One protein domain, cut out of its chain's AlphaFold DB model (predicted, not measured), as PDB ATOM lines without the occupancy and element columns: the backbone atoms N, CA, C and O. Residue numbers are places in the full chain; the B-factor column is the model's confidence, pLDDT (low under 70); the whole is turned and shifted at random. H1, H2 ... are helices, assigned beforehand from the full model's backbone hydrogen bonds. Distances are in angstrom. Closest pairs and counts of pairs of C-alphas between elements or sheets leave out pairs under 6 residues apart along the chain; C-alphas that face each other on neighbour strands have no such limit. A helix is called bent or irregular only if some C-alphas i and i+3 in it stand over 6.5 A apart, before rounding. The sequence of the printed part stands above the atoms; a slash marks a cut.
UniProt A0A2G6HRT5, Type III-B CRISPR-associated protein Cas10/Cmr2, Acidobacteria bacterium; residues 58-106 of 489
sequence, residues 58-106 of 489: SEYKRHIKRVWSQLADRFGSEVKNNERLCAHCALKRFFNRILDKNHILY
ATOM      1  N   SER A  58     307.470 307.144 366.068       86.06
ATOM      2  CA  SER A  58     306.659 307.350 364.859       86.06
ATOM      3  C   SER A  58     306.612 308.810 364.406       86.06
ATOM      4  O   SER A  58     306.570 309.085 363.209       86.06
ATOM      5  N   GLU A  59     306.600 309.740 365.360       87.06
ATOM      6  CA  GLU A  59     306.590 311.177 365.102       87.06
ATOM      7  C   GLU A  59     307.958 311.618 364.591       87.06
ATOM      8  O   GLU A  59     308.058 312.173 363.500       87.06
ATOM      9  N   TYR A  60     309.026 311.199 365.269       89.06
ATOM     10  CA  TYR A  60     310.403 311.403 364.823       89.06
ATOM     11  C   TYR A  60     310.647 310.935 363.373       89.06
ATOM     12  O   TYR A  60     311.146 311.689 362.535       89.06
ATOM     13  N   LYS A  61     310.186 309.726 363.014       89.81
ATOM     14  CA  LYS A  61     310.269 309.220 361.629       89.81
ATOM     15  C   LYS A  61     309.513 310.093 360.620       89.81
ATOM     16  O   LYS A  61     309.928 310.180 359.464       89.81
ATOM     17  N   ARG A  62     308.418 310.746 361.026       90.12
ATOM     18  CA  ARG A  62     307.671 311.694 360.182       90.12
ATOM     19  C   ARG A  62     308.480 312.970 359.938       90.12
ATOM     20  O   ARG A  62     308.523 313.429 358.798       90.12
ATOM     21  N   HIS A  63     309.156 313.492 360.963       91.00
ATOM     22  CA  HIS A  63     310.042 314.657 360.842       91.00
ATOM     23  C   HIS A  63     311.217 314.389 359.901       91.00
ATOM     24  O   HIS A  63     311.497 315.220 359.039       91.00
ATOM     25  N   ILE A  64     311.841 313.211 360.004       91.75
ATOM     26  CA  ILE A  64     312.857 312.756 359.046       91.75
ATOM     27  C   ILE A  64     312.257 312.711 357.639       91.75
ATOM     28  O   ILE A  64     312.755 313.374 356.732       91.75
ATOM     29  N   LYS A  65     311.156 311.969 357.442       91.56
ATOM     30  CA  LYS A  65     310.550 311.796 356.113       91.56
ATOM     31  C   LYS A  65     310.247 313.138 355.445       91.56
ATOM     32  O   LYS A  65     310.541 313.296 354.269       91.56
ATOM     33  N   ARG A  66     309.727 314.114 356.197       92.12
ATOM     34  CA  ARG A  66     309.443 315.464 355.692       92.12
ATOM     35  C   ARG A  66     310.690 316.151 355.130       92.12
ATOM     36  O   ARG A  66     310.632 316.657 354.015       92.12
ATOM     37  N   VAL A  67     311.797 316.154 355.875       92.81
ATOM     38  CA  VAL A  67     313.059 316.771 355.427       92.81
ATOM     39  C   VAL A  67     313.586 316.078 354.174       92.81
ATOM     40  O   VAL A  67     313.939 316.734 353.197       92.81
ATOM     41  N   TRP A  68     313.601 314.746 354.175       93.38
ATOM     42  CA  TRP A  68     314.172 313.964 353.079       93.38
ATOM     43  C   TRP A  68     313.321 313.993 351.806       93.38
ATOM     44  O   TRP A  68     313.889 313.996 350.719       93.38
ATOM     45  N   SER A  69     311.993 314.113 351.915       91.19
ATOM     46  CA  SER A  69     311.126 314.384 350.761       91.19
ATOM     47  C   SER A  69     311.436 315.743 350.128       91.19
ATOM     48  O   SER A  69     311.658 315.805 348.928       91.19
ATOM     49  N   GLN A  70     311.571 316.808 350.926       92.50
ATOM     50  CA  GLN A  70     311.919 318.140 350.405       92.50
ATOM     51  C   GLN A  70     313.305 318.177 349.742       92.50
ATOM     52  O   GLN A  70     313.507 318.861 348.740       92.50
ATOM     53  N   LEU A  71     314.278 317.452 350.305       92.31
ATOM     54  CA  LEU A  71     315.602 317.326 349.699       92.31
ATOM     55  C   LEU A  71     315.548 316.534 348.390       92.31
ATOM     56  O   LEU A  71     316.212 316.931 347.436       92.31
ATOM     57  N   ALA A  72     314.757 315.460 348.322       91.81
ATOM     58  CA  ALA A  72     314.567 314.692 347.093       91.81
ATOM     59  C   ALA A  72     313.902 315.540 345.996       91.81
ATOM     60  O   ALA A  72     314.373 315.526 344.863       91.81
ATOM     61  N   ASP A  73     312.902 316.357 346.344       91.81
ATOM     62  CA  ASP A  73     312.249 317.277 345.403       91.81
ATOM     63  C   ASP A  73     313.241 318.296 344.813       91.81
ATOM     64  O   ASP A  73     313.140 318.676 343.648       91.81
ATOM     65  N   ARG A  74     314.227 318.736 345.608       91.19
ATOM     66  CA  ARG A  74     315.214 319.745 345.192       91.19
ATOM     67  C   ARG A  74     316.436 319.169 344.476       91.19
ATOM     68  O   ARG A  74     316.959 319.814 343.571       91.19
ATOM     69  N   PHE A  75     316.936 318.017 344.918       90.06
ATOM     70  CA  PHE A  75     318.219 317.453 344.474       90.06
ATOM     71  C   PHE A  75     318.080 316.157 343.661       90.06
ATOM     72  O   PHE A  75     319.081 315.648 343.156       90.06
ATOM     73  N   GLY A  76     316.863 315.634 343.496       89.06
ATOM     74  CA  GLY A  76     316.568 314.488 342.642       89.06
ATOM     75  C   GLY A  76     317.399 313.253 342.993       89.06
ATOM     76  O   GLY A  76     317.407 312.794 344.134       89.06
ATOM     77  N   SER A  77     318.123 312.731 342.001       83.62
ATOM     78  CA  SER A  77     318.909 311.492 342.090       83.62
ATOM     79  C   SER A  77     320.090 311.533 343.070       83.62
ATOM     80  O   SER A  77     320.646 310.483 343.387       83.62
ATOM     81  N   GLU A  78     320.461 312.707 343.590       85.69
ATOM     82  CA  GLU A  78     321.456 312.833 344.667       85.69
ATOM     83  C   GLU A  78     320.960 312.266 346.005       85.69
ATOM     84  O   GLU A  78     321.761 311.917 346.879       85.69
ATOM     85  N   VAL A  79     319.639 312.172 346.184       88.94
ATOM     86  CA  VAL A  79     319.017 311.530 347.342       88.94
ATOM     87  C   VAL A  79     318.703 310.083 346.980       88.94
ATOM     88  O   VAL A  79     317.728 309.796 346.289       88.94
ATOM     89  N   LYS A  80     319.535 309.148 347.448       86.38
ATOM     90  CA  LYS A  80     319.316 307.722 347.188       86.38
ATOM     91  C   LYS A  80     318.106 307.198 347.958       86.38
ATOM     92  O   LYS A  80     317.820 307.618 349.081       86.38
ATOM     93  N   ASN A  81     317.447 306.197 347.380       82.19
ATOM     94  CA  ASN A  81     316.346 305.496 348.032       82.19
ATOM     95  C   ASN A  81     316.797 304.923 349.383       82.19
ATOM     96  O   ASN A  81     317.782 304.191 349.455       82.19
ATOM     97  N   ASN A  82     316.048 305.242 350.440       84.75
ATOM     98  CA  ASN A  82     316.310 304.832 351.825       84.75
ATOM     99  C   ASN A  82     317.631 305.339 352.437       84.75
ATOM    100  O   ASN A  82     318.005 304.877 353.511       84.75
ATOM    101  N   GLU A  83     318.316 306.305 351.822       91.50
ATOM    102  CA  GLU A  83     319.503 306.929 352.409       91.50
ATOM    103  C   GLU A  83     319.135 308.213 353.158       91.50
ATOM    104  O   GLU A  83     318.387 309.057 352.664       91.50
ATOM    105  N   ARG A  84     319.684 308.374 354.366       94.56
ATOM    106  CA  ARG A  84     319.534 309.583 355.190       94.56
ATOM    107  C   ARG A  84     320.875 309.965 355.795       94.56
ATOM    108  O   ARG A  84     321.587 309.110 356.324       94.56
ATOM    109  N   LEU A  85     321.209 311.246 355.731       96.06
ATOM    110  CA  LEU A  85     322.506 311.811 356.096       96.06
ATOM    111  C   LEU A  85     322.401 312.793 357.266       96.06
ATOM    112  O   LEU A  85     321.381 313.452 357.455       96.06
ATOM    113  N   CYS A  86     323.484 312.943 358.022       94.56
ATOM    114  CA  CYS A  86     323.648 314.062 358.947       94.56
ATOM    115  C   CYS A  86     323.994 315.362 358.209       94.56
ATOM    116  O   CYS A  86     324.307 315.349 357.014       94.56
ATOM    117  N   ALA A  87     324.028 316.479 358.941       93.75
ATOM    118  CA  ALA A  87     324.381 317.793 358.401       93.75
ATOM    119  C   ALA A  87     325.725 317.803 357.648       93.75
ATOM    120  O   ALA A  87     325.806 318.318 356.535       93.75
ATOM    121  N   HIS A  88     326.769 317.176 358.202       94.50
ATOM    122  CA  HIS A  88     328.092 317.132 357.570       94.50
ATOM    123  C   HIS A  88     328.097 316.348 356.254       94.50
ATOM    124  O   HIS A  88     328.670 316.796 355.261       94.50
ATOM    125  N   CYS A  89     327.466 315.173 356.230       95.19
ATOM    126  CA  CYS A  89     327.400 314.342 355.030       95.19
ATOM    127  C   CYS A  89     326.488 314.958 353.961       95.19
ATOM    128  O   CYS A  89     326.840 314.918 352.783       95.19
ATOM    129  N   ALA A  90     325.372 315.573 354.361       94.88
ATOM    130  CA  ALA A  90     324.500 316.320 353.460       94.88
ATOM    131  C   ALA A  90     325.235 317.515 352.837       94.88
ATOM    132  O   ALA A  90     325.182 317.692 351.622       94.88
ATOM    133  N   LEU A  91     325.998 318.276 353.630       93.81
ATOM    134  CA  LEU A  91     326.829 319.365 353.115       93.81
ATOM    135  C   LEU A  91     327.828 318.845 352.076       93.81
ATOM    136  O   LEU A  91     327.862 319.350 350.961       93.81
ATOM    137  N   LYS A  92     328.589 317.789 352.395       91.62
ATOM    138  CA  LYS A  92     329.550 317.187 351.452       91.62
ATOM    139  C   LYS A  92     328.902 316.746 350.132       91.62
ATOM    140  O   LYS A  92     329.568 316.797 349.106       91.62
ATOM    141  N   ARG A  93     327.636 316.308 350.159       91.00
ATOM    142  CA  ARG A  93     326.914 315.820 348.976       91.00
ATOM    143  C   ARG A  93     326.309 316.933 348.134       91.00
ATOM    144  O   ARG A  93     326.472 316.927 346.925       91.00
ATOM    145  N   PHE A  94     325.614 317.876 348.765       91.75
ATOM    146  CA  PHE A  94     324.798 318.856 348.047       91.75
ATOM    147  C   PHE A  94     325.518 320.180 347.785       91.75
ATOM    148  O   PHE A  94     325.048 320.970 346.969       91.75
ATOM    149  N   PHE A  95     326.646 320.450 348.454       90.44
ATOM    150  CA  PHE A  95     327.319 321.749 348.369       90.44
ATOM    151  C   PHE A  95     327.691 322.133 346.934       90.44
ATOM    152  O   PHE A  95     327.440 323.260 346.529       90.44
ATOM    153  N   ASN A  96     328.206 321.201 346.129       88.31
ATOM    154  CA  ASN A  96     328.542 321.463 344.725       88.31
ATOM    155  C   ASN A  96     327.316 321.789 343.847       88.31
ATOM    156  O   ASN A  96     327.470 322.480 342.844       88.31
ATOM    157  N   ARG A  97     326.114 321.321 344.211       87.75
ATOM    158  CA  ARG A  97     324.868 321.529 343.451       87.75
ATOM    159  C   ARG A  97     324.246 322.904 343.668       87.75
ATOM    160  O   ARG A  97     323.395 323.309 342.886       87.75
ATOM    161  N   ILE A  98     324.664 323.616 344.713       89.25
ATOM    162  CA  ILE A  98     324.137 324.944 345.057       89.25
ATOM    163  C   ILE A  98     325.100 326.088 344.710       89.25
ATOM    164  O   ILE A  98     324.770 327.245 344.962       89.25
ATOM    165  N   LEU A  99     326.286 325.793 344.163       89.69
ATOM    166  CA  LEU A  99     327.271 326.821 343.819       89.69
ATOM    167  C   LEU A  99     326.884 327.568 342.542       89.69
ATOM    168  O   LEU A  99     326.739 326.969 341.477       89.69
ATOM    169  N   ASP A 100     326.812 328.894 342.644       89.00
ATOM    170  CA  ASP A 100     326.707 329.776 341.484       89.00
ATOM    171  C   ASP A 100     328.017 329.811 340.676       89.00
ATOM    172  O   ASP A 100     329.106 329.611 341.222       89.00
ATOM    173  N   LYS A 101     327.930 330.132 339.378       89.38
ATOM    174  CA  LYS A 101     329.095 330.238 338.480       89.38
ATOM    175  C   LYS A 101     330.124 331.275 338.941       89.38
ATOM    176  O   LYS A 101     331.305 331.117 338.630       89.38
ATOM    177  N   ASN A 102     329.697 332.305 339.672       92.62
ATOM    178  CA  ASN A 102     330.568 333.352 340.207       92.62
ATOM    179  C   ASN A 102     331.228 332.963 341.538       92.62
ATOM    180  O   ASN A 102     332.112 333.671 342.019       92.62
ATOM    181  N   HIS A 103     330.823 331.849 342.151       91.94
ATOM    182  CA  HIS A 103     331.417 331.397 343.399       91.94
ATOM    183  C   HIS A 103     332.875 330.967 343.181       91.94
ATOM    184  O   HIS A 103     333.181 330.229 342.243       91.94
ATOM    185  N   ILE A 104     333.781 331.346 344.088       92.12
ATOM    186  CA  ILE A 104     335.227 331.085 343.942       92.12
ATOM    187  C   ILE A 104     335.547 329.589 343.770       92.12
ATOM    188  O   ILE A 104     336.465 329.216 343.046       92.12
ATOM    189  N   LEU A 105     334.748 328.723 344.406       89.62
ATOM    190  CA  LEU A 105     334.897 327.264 344.357       89.62
ATOM    191  C   LEU A 105     334.199 326.608 343.159       89.62
ATOM    192  O   LEU A 105     334.347 325.401 342.967       89.62
ATOM    193  N   TYR A 106     333.453 327.361 342.344       89.06
ATOM    194  CA  TYR A 106     332.750 326.794 341.193       89.06
ATOM    195  C   TYR A 106     333.723 326.096 340.243       89.06
ATOM    196  O   TYR A 106     333.460 324.978 339.816       89.06
TER     197      TYR A 106
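Overview. This is residues 58 to 106 of the 489 residues of the protein "Type III-B CRISPR-associated protein Cas10/Cmr2" of Acidobacteria bacterium (UniProt A0A2G6HRT5). Two helices, the long H1 and the shorter H2, run the same way, staggered along a rod; the link folds back from the end of H1, and part of H2 packs on that end. Residues 58 to 63 of H1 and residues 99 to 104 after H2 stick out. The printed part has 49 residues with two named helices, H1 then H2, and no named strand: all helix. It is loose, with a radius of gyration of the C-alphas of 12.7 A, and spans 43 by 19 by 14 A.

Arrangement. H1, residues 58 to 78, has a kink of 74 degrees near residue 72 and is irregular, C-alphas 74 and 77 being 9.6 A apart. H2, residues 87 to 98, is irregular too, with 7.3 A between C-alphas 93 and 96. They touch through residues 75 to 78 and 93 to 97 alone, the closest C-alphas being those of Glu 78 and Arg 93, 7.6 A apart. Their rough lines stand at a shallow tilt of 30 degrees. O i to N i+4 pairs are within hydrogen-bond range in 15 of 17 cases in H1 and 6 of 8 in H2.

Along the chain. H1 measures 25.6 A from C-alpha 58 at (306.659, 307.350, 364.859). H2 measures 15.1 A, ending at C-alpha 98 at (324.137, 324.944, 345.057).

Size, cuts and confidence. The farthest C-alphas, of Ser 58 and Asn 102, are 43.1 A apart. The printed part has no cut, the H1 to H2 link is short, and no printed residue is under 70 in pLDDT.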